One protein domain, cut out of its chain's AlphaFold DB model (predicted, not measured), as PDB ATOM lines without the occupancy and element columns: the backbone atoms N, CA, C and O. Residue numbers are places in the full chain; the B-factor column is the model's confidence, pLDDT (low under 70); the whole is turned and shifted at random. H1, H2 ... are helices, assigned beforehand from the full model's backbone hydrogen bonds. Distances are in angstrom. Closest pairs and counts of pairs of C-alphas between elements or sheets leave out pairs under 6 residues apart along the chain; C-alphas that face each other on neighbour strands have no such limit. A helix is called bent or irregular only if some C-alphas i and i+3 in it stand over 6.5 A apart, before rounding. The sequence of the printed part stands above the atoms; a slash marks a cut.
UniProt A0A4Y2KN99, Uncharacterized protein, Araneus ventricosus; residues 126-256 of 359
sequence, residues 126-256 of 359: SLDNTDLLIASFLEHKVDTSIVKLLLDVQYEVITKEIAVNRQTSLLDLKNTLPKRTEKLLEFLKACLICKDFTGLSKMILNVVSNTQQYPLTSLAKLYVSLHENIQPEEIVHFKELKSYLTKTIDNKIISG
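AT A GLANCE: This is residues 126 to 256 of the 359 residues of an uncharacterized protein of Araneus ventricosus (UniProt A0A4Y2KN99). Six helices make an up-and-down bundle in two layers, H1, H3 and H5 running one way in one layer and H2, H4 and H6 running the other way in the second. H3 is in the middle of its layer, between H1 and H5, and H4 is between H2 and H6; the last residues of H6 stick out beyond the bundle. The printed part has 131 residues, with six named helices in the order H1 to H6 and no named strand, class all helix. The whole is compact, with a radius of gyration of the C-alphas of 15.1 A and spans of 52 by 35 by 20 A.

HOW THE PARTS SIT: H1, residues 130 to 139, and H2, residues 144 to 165, form a helical hairpin; H2 touches H1 with residues 144 to 147 alone, the closest C-alphas being Ile 134 and Val 147, 6.6 A apart. H3, residues 170 to 193, is the hub, touching four helices. Its residues 183 to 193 alone touch H1, the same way at a shallow tilt of 15 degrees, with the C-alphas of Asp 131 and Ala 190 closest at 4.1 A. H2 and H3 form another hairpin, closest at the C-alphas of Asn 165 and Leu 173, 7.0 A. H4, residues 197 to 208, touches H3 at residues 188 to 192 alone, closest at the C-alphas of Cys 191 and Leu 200, 5.8 A, and they form a hairpin. H2, with residues 151 to 159 alone, touches H4, closest at the C-alphas of Tyr 155 and Met 203, 7.3 A. H5, residues 216 to 229, touches H3 at residues 181 to 185 alone, closest at the C-alphas of Leu 185 and Leu 222, 7.2 A; H4 and H5 are apart. H6, residues 235 to 255, touches H4 with residues 237 to 244 alone, closest at the C-alphas of Ile 204 and Leu 241, 6.4 A. H5 and H6 form a hairpin at a tilt of 36 degrees, only just steep. Every O i to N i+4 pair is within hydrogen-bond range in H1, H2, H4 and H5; in H3 it is 18 of 20 and in H6 14 of 17.

IN THESE COORDINATES: H1 begins at C-alpha 130, (49.693, 31.360, 139.148). From first to last C-alpha, H2 is 31.0 A, H3 33.4 A and H6 29.0 A long. H3 is irregular, with C-alphas 175 and 178 7.3 A apart, and has a kink of 51 degrees near residue 177. H6 is irregular, with C-alphas 237 and 240 7.8 A apart, and has a kink of 41 degrees near residue 242; it ends at C-alpha 255, (58.500, 68.172, 132.538).

THE WHOLE: The two C-alphas farthest apart are those of Lys 141 and Gly 256, 52.1 A. Residues 250 to 256, of which 250 to 255 belong to H6, stand free. The printed part has no cut; the link from H4 to H5 is short and the other four are tight. The mean pLDDT of the printed part is 91.9, and residue 166 alone is under 70.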
ATOM      1  N   SER A 126      58.853  29.428 143.342       89.38
ATOM      2  CA  SER A 126      58.169  30.102 142.241       89.38
ATOM      3  C   SER A 126      57.220  29.128 141.560       89.38
ATOM      4  O   SER A 126      57.617  28.013 141.217       89.38
ATOM      5  N   LEU A 127      55.988  29.573 141.355       89.44
ATOM      6  CA  LEU A 127      55.005  28.899 140.523       89.44
ATOM      7  C   LEU A 127      54.867  29.671 139.211       89.44
ATOM      8  O   LEU A 127      55.032  30.891 139.190       89.44
ATOM      9  N   ASP A 128      54.597  28.942 138.135       85.69
ATOM     10  CA  ASP A 128      54.294  29.505 136.821       85.69
ATOM     11  C   ASP A 128      52.780  29.408 136.589       85.69
ATOM     12  O   ASP A 128      52.152  28.453 137.060       85.69
ATOM     13  N   ASN A 129      52.199  30.348 135.841       90.44
ATOM     14  CA  ASN A 129      50.759  30.431 135.575       90.44
ATOM     15  C   ASN A 129      49.925  30.457 136.867       90.44
ATOM     16  O   ASN A 129      48.984  29.676 137.044       90.44
ATOM     17  N   THR A 130      50.310  31.323 137.809       93.75
ATOM     18  CA  THR A 130      49.693  31.360 139.148       93.75
ATOM     19  C   THR A 130      48.182  31.608 139.079       93.75
ATOM     20  O   THR A 130      47.427  30.998 139.831       93.75
ATOM     21  N   ASP A 131      47.714  32.451 138.160       95.00
ATOM     22  CA  ASP A 131      46.290  32.703 137.927       95.00
ATOM     23  C   ASP A 131      45.528  31.452 137.482       95.00
ATOM     24  O   ASP A 131      44.494  31.134 138.072       95.00
ATOM     25  N   LEU A 132      46.055  30.708 136.504       95.69
ATOM     26  CA  LEU A 132      45.445  29.458 136.036       95.69
ATOM     27  C   LEU A 132      45.409  28.398 137.140       95.69
ATOM     28  O   LEU A 132      44.404  27.703 137.302       95.69
ATOM     29  N   LEU A 133      46.481  28.301 137.931       95.88
ATOM     30  CA  LEU A 133      46.547  27.389 139.068       95.88
ATOM     31  C   LEU A 133      45.476  27.722 140.112       95.88
ATOM     32  O   LEU A 133      44.741  26.833 140.544       95.88
ATOM     33  N   ILE A 134      45.362  28.996 140.504       97.19
ATOM     34  CA  ILE A 134      44.365  29.430 141.488       97.19
ATOM     35  C   ILE A 134      42.940  29.237 140.958       97.19
ATOM     36  O   ILE A 134      42.089  28.744 141.702       97.19
ATOM     37  N   ALA A 135      42.677  29.555 139.686       96.69
ATOM     38  CA  ALA A 135      41.384  29.292 139.054       96.69
ATOM     39  C   ALA A 135      41.014  27.805 139.127       96.69
ATOM     40  O   ALA A 135      39.936  27.462 139.608       96.69
ATOM     41  N   SER A 136      41.943  26.927 138.736       97.19
ATOM     42  CA  SER A 136      41.745  25.476 138.760       97.19
ATOM     43  C   SER A 136      41.477  24.950 140.176       97.19
ATOM     44  O   SER A 136      40.594  24.115 140.374       97.19
ATOM     45  N   PHE A 137      42.186  25.465 141.184       97.12
ATOM     46  CA  PHE A 137      42.001  25.061 142.582       97.12
ATOM     47  C   PHE A 137      40.609  25.444 143.094       97.12
ATOM     48  O   PHE A 137      39.931  24.630 143.723       97.12
ATOM     49  N   LEU A 138      40.150  26.659 142.790       96.94
ATOM     50  CA  LEU A 138      38.824  27.125 143.193       96.94
ATOM     51  C   LEU A 138      37.698  26.400 142.447       96.94
ATOM     52  O   LEU A 138      36.685  26.070 143.065       96.94
ATOM     53  N   GLU A 139      37.880  26.090 141.162       97.44
ATOM     54  CA  GLU A 139      36.938  25.284 140.370       97.44
ATOM     55  C   GLU A 139      36.718  23.897 140.997       97.44
ATOM     56  O   GLU A 139      35.582  23.439 141.133       97.44
ATOM     57  N   HIS A 140      37.793  23.277 141.493       97.38
ATOM     58  CA  HIS A 140      37.745  22.002 142.213       97.38
ATOM     59  C   HIS A 140      37.348  22.139 143.691       97.38
ATOM     60  O   HIS A 140      37.380  21.155 144.428       97.38
ATOM     61  N   LYS A 141      36.921  23.328 144.139       97.00
ATOM     62  CA  LYS A 141      36.470  23.604 145.516       97.00
ATOM     63  C   LYS A 141      37.555  23.397 146.582       97.00
ATOM     64  O   LYS A 141      37.248  23.051 147.728       97.00
ATOM     65  N   VAL A 142      38.820  23.629 146.231       97.50
ATOM     66  CA  VAL A 142      39.893  23.765 147.222       97.50
ATOM     67  C   VAL A 142      39.607  24.991 148.094       97.50
ATOM     68  O   VAL A 142      39.196  26.043 147.604       97.50
ATOM     69  N   ASP A 143      39.801  24.843 149.401       97.75
ATOM     70  CA  ASP A 143      39.487  25.859 150.397       97.75
ATOM     71  C   ASP A 143      40.294  27.145 150.175       97.75
ATOM     72  O   ASP A 143      41.482  27.129 149.826       97.75
ATOM     73  N   THR A 144      39.654  28.285 150.428       95.69
ATOM     74  CA  THR A 144      40.257  29.604 150.221       95.69
ATOM     75  C   THR A 144      41.470  29.840 151.118       95.69
ATOM     76  O   THR A 144      42.372  30.572 150.719       95.69
ATOM     77  N   SER A 145      41.560  29.186 152.279       96.75
ATOM     78  CA  SER A 145      42.720  29.262 153.177       96.75
ATOM     79  C   SER A 145      43.959  28.595 152.567       96.75
ATOM     80  O   SER A 145      45.077  29.084 152.733       96.75
ATOM     81  N   ILE A 146      43.771  27.509 151.808       97.06
ATOM     82  CA  ILE A 146      44.850  26.837 151.069       97.06
ATOM     83  C   ILE A 146      45.303  27.709 149.898       97.06
ATOM     84  O   ILE A 146      46.498  27.931 149.711       97.06
ATOM     85  N   VAL A 147      44.352  28.252 149.135       96.94
ATOM     86  CA  VAL A 147      44.637  29.202 148.047       96.94
ATOM     87  C   VAL A 147      45.387  30.428 148.577       96.94
ATOM     88  O   VAL A 147      46.373  30.865 147.980       96.94
ATOM     89  N   LYS A 148      44.983  30.943 149.741       95.69
ATOM     90  CA  LYS A 148      45.633  32.078 150.395       95.69
ATOM     91  C   LYS A 148      47.085  31.773 150.766       95.69
ATOM     92  O   LYS A 148      47.950  32.601 150.491       95.69
ATOM     93  N   LEU A 149      47.372  30.580 151.295       96.44
ATOM     94  CA  LEU A 149      48.744  30.130 151.558       96.44
ATOM     95  C   LEU A 149      49.608  30.166 150.287       96.44
ATOM     96  O   LEU A 149      50.751  30.620 150.335       96.44
ATOM     97  N   LEU A 150      49.078  29.705 149.148       95.56
ATOM     98  CA  LEU A 150      49.812  29.729 147.876       95.56
ATOM     99  C   LEU A 150      50.148  31.157 147.445       95.56
ATOM    100  O   LEU A 150      51.292  31.430 147.070       95.56
ATOM    101  N   LEU A 151      49.177  32.067 147.538       96.25
ATOM    102  CA  LEU A 151      49.373  33.475 147.204       96.25
ATOM    103  C   LEU A 151      50.362  34.158 148.142       96.25
ATOM    104  O   LEU A 151      51.236  34.878 147.668       96.25
ATOM    105  N   ASP A 152      50.299  33.899 149.445       95.88
ATOM    106  CA  ASP A 152      51.259  34.464 150.392       95.88
ATOM    107  C   ASP A 152      52.690  33.978 150.083       95.88
ATOM    108  O   ASP A 152      53.638  34.767 150.112       95.88
ATOM    109  N   VAL A 153      52.861  32.714 149.671       95.50
ATOM    110  CA  VAL A 153      54.160  32.203 149.199       95.50
ATOM    111  C   VAL A 153      54.609  32.891 147.906       95.50
ATOM    112  O   VAL A 153      55.771  33.288 147.819       95.50
ATOM    113  N   GLN A 154      53.733  33.081 146.914       95.12
ATOM    114  CA  GLN A 154      54.116  33.781 145.678       95.12
ATOM    115  C   GLN A 154      54.435  35.261 145.924       95.12
ATOM    116  O   GLN A 154      55.391  35.788 145.353       95.12
ATOM    117  N   TYR A 155      53.715  35.915 146.835       95.56
ATOM    118  CA  TYR A 155      54.030  37.269 147.280       95.56
ATOM    119  C   TYR A 155      55.437  37.342 147.891       95.56
ATOM    120  O   TYR A 155      56.216  38.236 147.546       95.56
ATOM    121  N   GLU A 156      55.793  36.391 148.766       94.38
ATOM    122  CA  GLU A 156      57.141  36.287 149.338       94.38
ATOM    123  C   GLU A 156      58.207  36.079 148.256       94.38
ATOM    124  O   GLU A 156      59.266  36.705 148.326       94.38
ATOM    125  N   VAL A 157      57.947  35.220 147.264       93.44
ATOM    126  CA  VAL A 157      58.872  34.955 146.147       93.44
ATOM    127  C   VAL A 157      59.118  36.227 145.343       93.44
ATOM    128  O   VAL A 157      60.267  36.647 145.227       93.44
ATOM    129  N   ILE A 158      58.059  36.887 144.865       92.50
ATOM    130  CA  ILE A 158      58.168  38.118 144.067       92.50
ATOM    131  C   ILE A 158      58.862  39.220 144.876       92.50
ATOM    132  O   ILE A 158      59.756  39.897 144.375       92.50
ATOM    133  N   THR A 159      58.523  39.379 146.156       91.81
ATOM    134  CA  THR A 159      59.132  40.409 147.012       91.81
ATOM    135  C   THR A 159      60.613  40.135 147.289       91.81
ATOM    136  O   THR A 159      61.418  41.069 147.316       91.81
ATOM    137  N   LYS A 160      61.012  38.869 147.459       90.56
ATOM    138  CA  LYS A 160      62.426  38.482 147.589       90.56
ATOM    139  C   LYS A 160      63.191  38.689 146.288       90.56
ATOM    140  O   LYS A 160      64.292  39.229 146.336       90.56
ATOM    141  N   GLU A 161      62.610  38.315 145.148       88.44
ATOM    142  CA  GLU A 161      63.185  38.605 143.829       88.44
ATOM    143  C   GLU A 161      63.401  40.113 143.676       88.44
ATOM    144  O   GLU A 161      64.493  40.534 143.307       88.44
ATOM    145  N   ILE A 162      62.424  40.938 144.077       84.81
ATOM    146  CA  ILE A 162      62.581  42.393 144.110       84.81
ATOM    147  C   ILE A 162      63.758  42.798 145.006       84.81
ATOM    148  O   ILE A 162      64.614  43.573 144.590       84.81
ATOM    149  N   ALA A 163      63.876  42.272 146.222       83.75
ATOM    150  CA  ALA A 163      64.990  42.629 147.101       83.75
ATOM    151  C   ALA A 163      66.371  42.288 146.499       83.75
ATOM    152  O   ALA A 163      67.277  43.120 146.562       83.75
ATOM    153  N   VAL A 164      66.520  41.112 145.879       82.19
ATOM    154  CA  VAL A 164      67.767  40.668 145.220       82.19
ATOM    155  C   VAL A 164      68.079  41.522 143.988       82.19
ATOM    156  O   VAL A 164      69.206  41.981 143.803       82.19
ATOM    157  N   ASN A 165      67.055  41.820 143.191       78.44
ATOM    158  CA  ASN A 165      67.156  42.607 141.966       78.44
ATOM    159  C   ASN A 165      67.695  44.028 142.193       78.44
ATOM    160  O   ASN A 165      68.314  44.597 141.300       78.44
ATOM    161  N   ARG A 166      67.544  44.596 143.399       68.81
ATOM    162  CA  ARG A 166      68.150  45.898 143.754       68.81
ATOM    163  C   ARG A 166      69.677  45.908 143.658       68.81
ATOM    164  O   ARG A 166      70.263  46.976 143.536       68.81
ATOM    165  N   GLN A 167      70.313  44.743 143.748       72.06
ATOM    166  CA  GLN A 167      71.768  44.585 143.667       72.06
ATOM    167  C   GLN A 167      72.227  44.125 142.277       72.06
ATOM    168  O   GLN A 167      73.416  43.906 142.061       72.06
ATOM    169  N   THR A 168      71.291  43.938 141.346       78.44
ATOM    170  CA  THR A 168      71.569  43.408 140.007       78.44
ATOM    171  C   THR A 168      71.843  44.551 139.029       78.44
ATOM    172  O   THR A 168      71.463  45.699 139.257       78.44
ATOM    173  N   SER A 169      72.541  44.241 137.940       80.56
ATOM    174  CA  SER A 169      72.858  45.198 136.886       80.56
ATOM    175  C   SER A 169      71.584  45.726 136.200       80.56
ATOM    176  O   SER A 169      70.581  45.016 136.099       80.56
ATOM    177  N   LEU A 170      71.604  46.971 135.702       82.38
ATOM    178  CA  LEU A 170      70.464  47.546 134.967       82.38
ATOM    179  C   LEU A 170      70.166  46.748 133.690       82.38
ATOM    180  O   LEU A 170      69.005  46.576 133.319       82.38
ATOM    181  N   LEU A 171      71.215  46.209 133.064       82.56
ATOM    182  CA  LEU A 171      71.102  45.349 131.893       82.56
ATOM    183  C   LEU A 171      70.329  44.059 132.212       82.56
ATOM    184  O   LEU A 171      69.403  43.695 131.491       82.56
ATOM    185  N   ASP A 172      70.646  43.398 133.324       84.62
ATOM    186  CA  ASP A 172      69.927  42.195 133.755       84.62
ATOM    187  C   ASP A 172      68.483  42.511 134.160       84.62
ATOM    188  O   ASP A 172      67.567  41.743 133.857       84.62
ATOM    189  N   LEU A 173      68.241  43.662 134.799       87.06
ATOM    190  CA  LEU A 173      66.882  44.111 135.113       87.06
ATOM    191  C   LEU A 173      66.044  44.293 133.849       87.06
ATOM    192  O   LEU A 173      64.889  43.866 133.828       87.06
ATOM    193  N   LYS A 174      66.623  44.881 132.800       86.94
ATOM    194  CA  LYS A 174      65.980  45.043 131.492       86.94
ATOM    195  C   LYS A 174      65.711  43.693 130.831       86.94
ATOM    196  O   LYS A 174      64.590  43.445 130.398       86.94
ATOM    197  N   ASN A 175      66.695  42.793 130.829       88.31
ATOM    198  CA  ASN A 175      66.573  41.463 130.224       88.31
ATOM    199  C   ASN A 175      65.533  40.580 130.931       88.31
ATOM    200  O   ASN A 175      64.834  39.800 130.289       88.31
ATOM    201  N   THR A 176      65.403  40.709 132.252       90.62
ATOM    202  CA  THR A 176      64.442  39.934 133.056       90.62
ATOM    203  C   THR A 176      63.060  40.580 133.148       90.62
ATOM    204  O   THR A 176      62.124  39.932 133.618       90.62
ATOM    205  N   LEU A 177      62.903  41.835 132.711       91.88
ATOM    206  CA  LEU A 177      61.660  42.596 132.839       91.88
ATOM    207  C   LEU A 177      60.434  41.868 132.259       91.88
ATOM    208  O   LEU A 177      59.454  41.783 132.995       91.88
ATOM    209  N   PRO A 178      60.461  41.278 131.043       92.56
ATOM    210  CA  PRO A 178      59.290  40.585 130.498       92.56
ATOM    211  C   PRO A 178      58.764  39.488 131.430       92.56
ATOM    212  O   PRO A 178      57.593  39.506 131.797       92.56
ATOM    213  N   LYS A 179      59.658  38.612 131.913       90.75
ATOM    214  CA  LYS A 179      59.312  37.521 132.835       90.75
ATOM    215  C   LYS A 179      58.814  38.043 134.188       90.75
ATOM    216  O   LYS A 179      57.892  37.485 134.772       90.75
ATOM    217  N   ARG A 180      59.410  39.125 134.703       91.88
ATOM    218  CA  ARG A 180      58.987  39.746 135.974       91.88
ATOM    219  C   ARG A 180      57.615  40.413 135.860       91.88
ATOM    220  O   ARG A 180      56.844  40.372 136.815       91.88
ATOM    221  N   THR A 181      57.314  41.031 134.720       93.00
ATOM    222  CA  THR A 181      56.010  41.643 134.432       93.00
ATOM    223  C   THR A 181      54.929  40.586 134.223       93.00
ATOM    224  O   THR A 181      53.828  40.761 134.733       93.00
ATOM    225  N   GLU A 182      55.246  39.484 133.544       92.38
ATOM    226  CA  GLU A 182      54.349  38.334 133.373       92.38
ATOM    227  C   GLU A 182      53.973  37.709 134.722       92.38
ATOM    228  O   GLU A 182      52.795  37.685 135.069       92.38
ATOM    229  N   LYS A 183      54.959  37.359 135.560       93.31
ATOM    230  CA  LYS A 183      54.712  36.864 136.928       93.31
ATOM    231  C   LYS A 183      53.855  37.814 137.767       93.31
ATOM    232  O   LYS A 183      52.993  37.381 138.528       93.31
ATOM    233  N   LEU A 184      54.106  39.122 137.661       95.06
ATOM    234  CA  LEU A 184      53.301  40.121 138.362       95.06
ATOM    235  C   LEU A 184      51.854  40.118 137.853       95.06
ATOM    236  O   LEU A 184      50.930  40.184 138.659       95.06
ATOM    237  N   LEU A 185      51.653  40.042 136.537       94.19
ATOM    238  CA  LEU A 185      50.326  39.985 135.931       94.19
ATOM    239  C   LEU A 185      49.551  38.744 136.396       94.19
ATOM    240  O   LEU A 185      48.407  38.882 136.825       94.19
ATOM    241  N   GLU A 186      50.180  37.569 136.360       94.56
ATOM    242  CA  GLU A 186      49.602  36.319 136.870       94.56
ATOM    243  C   GLU A 186      49.203  36.449 138.343       94.56
ATOM    244  O   GLU A 186      48.085  36.111 138.722       94.56
ATOM    245  N   PHE A 187      50.083  37.002 139.183       96.31
ATOM    246  CA  PHE A 187      49.789  37.211 140.600       96.31
ATOM    247  C   PHE A 187      48.582  38.139 140.813       96.31
ATOM    248  O   PHE A 187      47.689  37.830 141.602       96.31
ATOM    249  N   LEU A 188      48.529  39.272 140.103       95.75
ATOM    250  CA  LEU A 188      47.429  40.232 140.226       95.75
ATOM    251  C   LEU A 188      46.093  39.618 139.787       95.75
ATOM    252  O   LEU A 188      45.093  39.796 140.483       95.75
ATOM    253  N   LYS A 189      46.081  38.857 138.686       94.25
ATOM    254  CA  LYS A 189      44.900  38.107 138.235       94.25
ATOM    255  C   LYS A 189      44.474  37.056 139.259       94.25
ATOM    256  O   LYS A 189      43.295  36.974 139.584       94.25
ATOM    257  N   ALA A 190      45.421  36.307 139.823       95.81
ATOM    258  CA  ALA A 190      45.140  35.307 140.849       95.81
ATOM    259  C   ALA A 190      44.458  35.920 142.085       95.81
ATOM    260  O   ALA A 190      43.477  35.366 142.585       95.81
ATOM    261  N   CYS A 191      44.912  37.098 142.533       96.12
ATOM    262  CA  CYS A 191      44.264  37.823 143.625       96.12
ATOM    263  C   CYS A 191      42.824  38.246 143.301       96.12
ATOM    264  O   CYS A 191      41.985  38.228 144.201       96.12
ATOM    265  N   LEU A 192      42.515  38.620 142.052       94.56
ATOM    266  CA  LEU A 192      41.137  38.934 141.648       94.56
ATOM    267  C   LEU A 192      40.250  37.692 141.699       94.56
ATOM    268  O   LEU A 192      39.203  37.720 142.345       94.56
ATOM    269  N   ILE A 193      40.718  36.588 141.107       94.31
ATOM    270  CA  ILE A 193      39.988  35.315 141.040       94.31
ATOM    271  C   ILE A 193      39.573  34.854 142.447       94.31
ATOM    272  O   ILE A 193      38.426  34.464 142.666       94.31
ATOM    273  N   CYS A 194      40.479  34.936 143.426       93.56
ATOM    274  CA  CYS A 194      40.194  34.532 144.804       93.56
ATOM    275  C   CYS A 194      39.677  35.669 145.707       93.56
ATOM    276  O   CYS A 194      39.508  35.457 146.909       93.56
ATOM    277  N   LYS A 195      39.458  36.874 145.162       93.81
ATOM    278  CA  LYS A 195      39.016  38.080 145.889       93.81
ATOM    279  C   LYS A 195      39.934  38.492 147.054       93.81
ATOM    280  O   LYS A 195      39.482  39.063 148.048       93.81
ATOM    281  N   ASP A 196      41.240  38.245 146.939       94.69
ATOM    282  CA  ASP A 196      42.256  38.688 147.904       94.69
ATOM    283  C   ASP A 196      42.714  40.125 147.612       94.69
ATOM    284  O   ASP A 196      43.839  40.394 147.177       94.69
ATOM    285  N   PHE A 197      41.829  41.084 147.878       93.69
ATOM    286  CA  PHE A 197      42.120  42.501 147.638       93.69
ATOM    287  C   PHE A 197      43.209  43.054 148.563       93.69
ATOM    288  O   PHE A 197      43.905  44.001 148.204       93.69
ATOM    289  N   THR A 198      43.418  42.437 149.730       93.12
ATOM    290  CA  THR A 198      44.511  42.823 150.632       93.12
ATOM    291  C   THR A 198      45.868  42.459 150.029       93.12
ATOM    292  O   THR A 198      46.783  43.286 150.041       93.12
ATOM    293  N   GLY A 199      46.012  41.240 149.494       93.44
ATOM    294  CA  GLY A 199      47.213  40.812 148.773       93.44
ATOM    295  C   GLY A 199      47.473  41.668 147.534       93.44
ATOM    296  O   GLY A 199      48.594  42.144 147.336       93.44
ATOM    297  N   LEU A 200      46.416  41.959 146.770       95.44
ATOM    298  CA  LEU A 200      46.468  42.824 145.591       95.44
ATOM    299  C   LEU A 200      46.987  44.230 145.928       95.44
ATOM    300  O   LEU A 200      47.986  44.665 145.352       95.44
ATOM    301  N   SER A 201      46.386  44.923 146.904       94.50
ATOM    302  CA  SER A 201      46.835  46.264 147.309       94.50
ATOM    303  C   SER A 201      48.279  46.264 147.817       94.50
ATOM    304  O   SER A 201      49.055  47.154 147.466       94.50
ATOM    305  N   LYS A 202      48.679  45.252 148.603       95.06
ATOM    306  CA  LYS A 202      50.066  45.111 149.077       95.06
ATOM    307  C   LYS A 202      51.053  44.957 147.921       95.06
ATOM    308  O   LYS A 202      52.127  45.560 147.962       95.06
ATOM    309  N   MET A 203      50.709  44.168 146.903       96.19
ATOM    310  CA  MET A 203      51.565  43.981 145.734       96.19
ATOM    311  C   MET A 203      51.677  45.267 144.911       96.19
ATOM    312  O   MET A 203      52.790  45.667 144.570       96.19
ATOM    313  N   ILE A 204      50.561  45.962 144.662       95.56
ATOM    314  CA  ILE A 204      50.562  47.252 143.956       95.56
ATOM    315  C   ILE A 204      51.474  48.258 144.664       95.56
ATOM    316  O   ILE A 204      52.343  48.851 144.025       95.56
ATOM    317  N   LEU A 205      51.331  48.416 145.985       93.75
ATOM    318  CA  LEU A 205      52.172  49.326 146.769       93.75
ATOM    319  C   LEU A 205      53.658  48.964 146.677       93.75
ATOM    320  O   LEU A 205      54.501  49.851 146.518       93.75
ATOM    321  N   ASN A 206      53.986  47.671 146.743       92.38
ATOM    322  CA  ASN A 206      55.362  47.204 146.618       92.38
ATOM    323  C   ASN A 206      55.941  47.538 145.234       92.38
ATOM    324  O   ASN A 206      57.027  48.105 145.136       92.38
ATOM    325  N   VAL A 207      55.206  47.257 144.159       92.19
ATOM    326  CA  VAL A 207      55.650  47.510 142.781       92.19
ATOM    327  C   VAL A 207      55.830  49.003 142.505       92.19
ATOM    328  O   VAL A 207      56.871  49.412 141.992       92.19
ATOM    329  N   VAL A 208      54.864  49.830 142.912       92.56
ATOM    330  CA  VAL A 208      54.924  51.295 142.768       92.56
ATOM    331  C   VAL A 208      56.110  51.893 143.533       92.56
ATOM    332  O   VAL A 208      56.720  52.857 143.076       92.56
ATOM    333  N   SER A 209      56.496  51.292 144.661       90.62
ATOM    334  CA  SER A 209      57.652  51.729 145.454       90.62
ATOM    335  C   SER A 209      59.009  51.297 144.871       90.62
ATOM    336  O   SER A 209      60.048  51.742 145.356       90.62
ATOM    337  N   ASN A 210      59.038  50.438 143.845       88.06
ATOM    338  CA  ASN A 210      60.259  49.875 143.251       88.06
ATOM    339  C   ASN A 210      60.356  50.193 141.743       88.06
ATOM    340  O   ASN A 210      60.504  49.308 140.900       88.06
ATOM    341  N   THR A 211      60.310  51.481 141.397       83.94
ATOM    342  CA  THR A 211      60.203  51.991 140.013       83.94
ATOM    343  C   THR A 211      61.358  51.620 139.079       83.94
ATOM    344  O   THR A 211      61.156  51.509 137.875       83.94
ATOM    345  N   GLN A 212      62.562  51.377 139.606       82.06
ATOM    346  CA  GLN A 212      63.690  50.880 138.804       82.06
ATOM    347  C   GLN A 212      63.451  49.461 138.281       82.06
ATOM    348  O   GLN A 212      63.939  49.087 137.221       82.06
ATOM    349  N   GLN A 213      62.699  48.656 139.030       85.69
ATOM    350  CA  GLN A 213      62.419  47.277 138.656       85.69
ATOM    351  C   GLN A 213      61.234  47.163 137.725       85.69
ATOM    352  O   GLN A 213      61.214  46.267 136.884       85.69
ATOM    353  N   TYR A 214      60.271  48.060 137.876       90.88
ATOM    354  CA  TYR A 214      59.095  48.126 137.036       90.88
ATOM    355  C   TYR A 214      58.999  49.534 136.450       90.88
ATOM    356  O   TYR A 214      58.382  50.411 137.065       90.88
ATOM    357  N   PRO A 215      59.626  49.762 135.280       90.81
ATOM    358  CA  PRO A 215      59.585  51.050 134.610       90.81
ATOM    359  C   PRO A 215      58.150  51.515 134.379       90.81
ATOM    360  O   PRO A 215      57.243  50.711 134.139       90.81
ATOM    361  N   LEU A 216      57.950  52.832 134.410       93.19
ATOM    362  CA  LEU A 216      56.625  53.445 134.343       93.19
ATOM    363  C   LEU A 216      55.841  53.026 133.088       93.19
ATOM    364  O   LEU A 216      54.660  52.702 133.191       93.19
ATOM    365  N   THR A 217      56.500  52.959 131.926       93.00
ATOM    366  CA  THR A 217      55.894  52.507 130.660       93.00
ATOM    367  C   THR A 217      55.429  51.052 130.725       93.00
ATOM    368  O   THR A 217      54.357  50.717 130.226       93.00
ATOM    369  N   SER A 218      56.186  50.185 131.403       93.31
ATOM    370  CA  SER A 218      55.838  48.769 131.571       93.31
ATOM    371  C   SER A 218      54.652  48.582 132.512       93.31
ATOM    372  O   SER A 218      53.770  47.774 132.230       93.31
ATOM    373  N   LEU A 219      54.583  49.364 133.595       94.94
ATOM    374  CA  LEU A 219      53.422  49.370 134.488       94.94
ATOM    375  C   LEU A 219      52.173  49.930 133.813       94.94
ATOM    376  O   LEU A 219      51.089  49.385 134.002       94.94
ATOM    377  N   ALA A 220      52.316  50.972 132.993       95.44
ATOM    378  CA  ALA A 220      51.209  51.513 132.217       95.44
ATOM    379  C   ALA A 220      50.683  50.496 131.194       95.44
ATOM    380  O   ALA A 220      49.475  50.283 131.106       95.44
ATOM    381  N   LYS A 221      51.585  49.805 130.482       94.50
ATOM    382  CA  LYS A 221      51.230  48.707 129.573       94.50
ATOM    383  C   LYS A 221      50.478  47.592 130.293       94.50
ATOM    384  O   LYS A 221      49.439  47.152 129.810       94.50
ATOM    385  N   LEU A 222      50.996  47.155 131.444       94.69
ATOM    386  CA  LEU A 222      50.365  46.132 132.274       94.69
ATOM    387  C   LEU A 222      48.970  46.576 132.732       94.69
ATOM    388  O   LEU A 222      48.033  45.797 132.617       94.69
ATOM    389  N   TYR A 223      48.810  47.822 133.188       94.81
ATOM    390  CA  TYR A 223      47.511  48.348 133.617       94.81
ATOM    391  C   TYR A 223      46.493  48.402 132.473       94.81
ATOM    392  O   TYR A 223      45.352  47.989 132.653       94.81
ATOM    393  N   VAL A 224      46.894  48.878 131.290       93.06
ATOM    394  CA  VAL A 224      46.016  48.888 130.107       93.06
ATOM    395  C   VAL A 224      45.598  47.464 129.742       93.06
ATOM    396  O   VAL A 224      44.415  47.209 129.556       93.06
ATOM    397  N   SER A 225      46.547  46.524 129.716       91.06
ATOM    398  CA  SER A 225      46.250  45.117 129.433       91.06
ATOM    399  C   SER A 225      45.317  44.501 130.479       91.06
ATOM    400  O   SER A 225      44.409  43.763 130.114       91.06
ATOM    401  N   LEU A 226      45.484  44.823 131.765       91.19
ATOM    402  CA  LEU A 226      44.544  44.422 132.814       91.19
ATOM    403  C   LEU A 226      43.141  44.968 132.524       91.19
ATOM    404  O   LEU A 226      42.188  44.200 132.507       91.19
ATOM    405  N   HIS A 227      43.021  46.265 132.235       89.94
ATOM    406  CA  HIS A 227      41.735  46.910 131.966       89.94
ATOM    407  C   HIS A 227      40.999  46.315 130.754       89.94
ATOM    408  O   HIS A 227      39.776  46.240 130.757       89.94
ATOM    409  N   GLU A 228      41.719  45.894 129.716       88.31
ATOM    410  CA  GLU A 228      41.126  45.280 128.517       88.31
ATOM    411  C   GLU A 228      40.589  43.857 128.764       88.31
ATOM    412  O   GLU A 228      39.780  43.369 127.979       88.31
ATOM    413  N   ASN A 229      41.036  43.178 129.828       86.31
ATOM    414  CA  ASN A 229      40.793  41.746 130.044       86.31
ATOM    415  C   ASN A 229      40.047  41.420 131.352       86.31
ATOM    416  O   ASN A 229      39.893  40.245 131.683       86.31
ATOM    417  N   ILE A 230      39.625  42.428 132.115       87.75
ATOM    418  CA  ILE A 230      39.014  42.282 133.447       87.75
ATOM    419  C   ILE A 230      37.626  42.924 133.459       87.75
ATOM    420  O   ILE A 230      37.360  43.851 132.693       87.75
ATOM    421  N   GLN A 231      36.734  42.429 134.322       86.88
ATOM    422  CA  GLN A 231      35.380  42.967 134.424       86.88
ATOM    423  C   GLN A 231      35.377  44.404 134.987       86.88
ATOM    424  O   GLN A 231      36.205  44.734 135.846       86.88
ATOM    425  N   PRO A 232      34.445  45.277 134.557       84.69
ATOM    426  CA  PRO A 232      34.385  46.666 135.017       84.69
ATOM    427  C   PRO A 232      34.284  46.824 136.538       84.69
ATOM    428  O   PRO A 232      34.787  47.799 137.087       84.69
ATOM    429  N   GLU A 233      33.669  45.878 137.249       87.25
ATOM    430  CA  GLU A 233      33.527  45.949 138.706       87.25
ATOM    431  C   GLU A 233      34.854  45.678 139.427       87.25
ATOM    432  O   GLU A 233      35.089  46.190 140.520       87.25
ATOM    433  N   GLU A 234      35.744  44.900 138.812       87.94
ATOM    434  CA  GLU A 234      37.021  44.486 139.393       87.94
ATOM    435  C   GLU A 234      38.107  45.563 139.226       87.94
ATOM    436  O   GLU A 234      39.045  45.641 140.027       87.94
ATOM    437  N   ILE A 235      37.967  46.457 138.238       88.06
ATOM    438  CA  ILE A 235      38.955  47.514 137.966       88.06
ATOM    439  C   ILE A 235      39.105  48.501 139.130       88.06
ATOM    440  O   ILE A 235      40.164  49.110 139.305       88.06
ATOM    441  N   VAL A 236      38.069  48.631 139.969       90.38
ATOM    442  CA  VAL A 236      38.066  49.513 141.146       90.38
ATOM    443  C   VAL A 236      39.203  49.180 142.117       90.38
ATOM    444  O   VAL A 236      39.711  50.066 142.808       90.38
ATOM    445  N   HIS A 237      39.654  47.921 142.130       92.75
ATOM    446  CA  HIS A 237      40.741  47.446 142.982       92.75
ATOM    447  C   HIS A 237      42.131  47.898 142.512       92.75
ATOM    448  O   HIS A 237      43.090  47.795 143.271       92.75
ATOM    449  N   PHE A 238      42.251  48.455 141.302       93.31
ATOM    450  CA  PHE A 238      43.502  48.999 140.765       93.31
ATOM    451  C   PHE A 238      43.576  50.531 140.820       93.31
ATOM    452  O   PHE A 238      44.461  51.130 140.203       93.31
ATOM    453  N   LYS A 239      42.675  51.195 141.558       91.81
ATOM    454  CA  LYS A 239      42.622  52.664 141.640       91.81
ATOM    455  C   LYS A 239      43.941  53.292 142.104       91.81
ATOM    456  O   LYS A 239      44.320  54.338 141.583       91.81
ATOM    457  N   GLU A 240      44.664  52.666 143.036       92.50
ATOM    458  CA  GLU A 240      45.955  53.168 143.521       92.50
ATOM    459  C   GLU A 240      47.010  53.125 142.413       92.50
ATOM    460  O   GLU A 240      47.741  54.100 142.221       92.50
ATOM    461  N   LEU A 241      47.047  52.032 141.642       94.88
ATOM    462  CA  LEU A 241      47.936  51.905 140.489       94.88
ATOM    463  C   LEU A 241      47.579  52.943 139.421       94.88
ATOM    464  O   LEU A 241      48.462  53.661 138.962       94.88
ATOM    465  N   LYS A 242      46.289  53.092 139.086       94.19
ATOM    466  CA  LYS A 242      45.809  54.108 138.135       94.19
ATOM    467  C   LYS A 242      46.222  55.513 138.567       94.19
ATOM    468  O   LYS A 242      46.798  56.255 137.780       94.19
ATOM    469  N   SER A 243      45.966  55.870 139.826       93.88
ATOM    470  CA  SER A 243      46.289  57.189 140.379       93.88
ATOM    471  C   SER A 243      47.788  57.477 140.315       93.88
ATOM    472  O   SER A 243      48.192  58.551 139.862       93.88
ATOM    473  N   TYR A 244      48.616  56.501 140.698       95.75
ATOM    474  CA  TYR A 244      50.066  56.602 140.586       95.75
ATOM    475  C   TYR A 244      50.516  56.805 139.133       95.75
ATOM    476  O   TYR A 244      51.309  57.712 138.867       95.75
ATOM    477  N   LEU A 245      50.000  55.998 138.202       96.56
ATOM    478  CA  LEU A 245      50.345  56.075 136.784       96.56
ATOM    479  C   LEU A 245      49.961  57.433 136.200       96.56
ATOM    480  O   LEU A 245      50.834  58.126 135.690       96.56
ATOM    481  N   THR A 246      48.701  57.851 136.338       95.69
ATOM    482  CA  THR A 246      48.217  59.134 135.813       95.69
ATOM    483  C   THR A 246      49.047  60.293 136.354       95.69
ATOM    484  O   THR A 246      49.621  61.049 135.576       95.69
ATOM    485  N   LYS A 247      49.217  60.379 137.681       95.44
ATOM    486  CA  LYS A 247      49.985  61.460 138.314       95.44
ATOM    487  C   LYS A 247      51.438  61.491 137.835       95.44
ATOM    488  O   LYS A 247      51.975  62.558 137.549       95.44
ATOM    489  N   THR A 248      52.096  60.335 137.775       94.75
ATOM    490  CA  THR A 248      53.526  60.266 137.444       94.75
ATOM    491  C   THR A 248      53.770  60.518 135.957       94.75
ATOM    492  O   THR A 248      54.711  61.230 135.610       94.75
ATOM    493  N   ILE A 249      52.906  59.989 135.088       95.56
ATOM    494  CA  ILE A 249      52.966  60.206 133.638       95.56
ATOM    495  C   ILE A 249      52.675  61.671 133.307       95.56
ATOM    496  O   ILE A 249      53.450  62.280 132.574       95.56
ATOM    497  N   ASP A 250      51.626  62.266 133.883       94.94
ATOM    498  CA  ASP A 250      51.301  63.681 133.672       94.94
ATOM    499  C   ASP A 250      52.472  64.579 134.093       94.94
ATOM    500  O   ASP A 250      52.918  65.418 133.312       94.94
ATOM    501  N   ASN A 251      53.054  64.346 135.274       93.88
ATOM    502  CA  ASN A 251      54.221  65.100 135.741       93.88
ATOM    503  C   ASN A 251      55.429  64.966 134.799       93.88
ATOM    504  O   ASN A 251      56.129  65.950 134.543       93.88
ATOM    505  N   LYS A 252      55.681  63.763 134.265       91.44
ATOM    506  CA  LYS A 252      56.757  63.516 133.292       91.44
ATOM    507  C   LYS A 252      56.497  64.229 131.967       91.44
ATOM    508  O   LYS A 252      57.421  64.809 131.408       91.44
ATOM    509  N   ILE A 253      55.252  64.242 131.498       92.62
ATOM    510  CA  ILE A 253      54.864  64.928 130.262       92.62
ATOM    511  C   ILE A 253      54.982  66.445 130.406       92.62
ATOM    512  O   ILE A 253      55.513  67.091 129.505       92.62
ATOM    513  N   ILE A 254      54.561  67.003 131.546       92.25
ATOM    514  CA  ILE A 254      54.718  68.432 131.866       92.25
ATOM    515  C   ILE A 254      56.200  68.820 131.923       92.25
ATOM    516  O   ILE A 254      56.571  69.890 131.451       92.25
ATOM    517  N   SER A 255      57.050  67.943 132.466       86.94
ATOM    518  CA  SER A 255      58.500  68.172 132.538       86.94
ATOM    519  C   SER A 255      59.183  68.164 131.162       86.94
ATOM    520  O   SER A 255      60.267  68.725 131.027       86.94
ATOM    521  N   GLY A 256      58.553  67.563 130.147       85.50
ATOM    522  CA  GLY A 256      59.071  67.482 128.783       85.50
ATOM    523  C   GLY A 256      60.222  66.485 128.600       85.50
ATOM    524  O   GLY A 256      60.704  65.857 129.544       85.50
TER     525      GLY A 256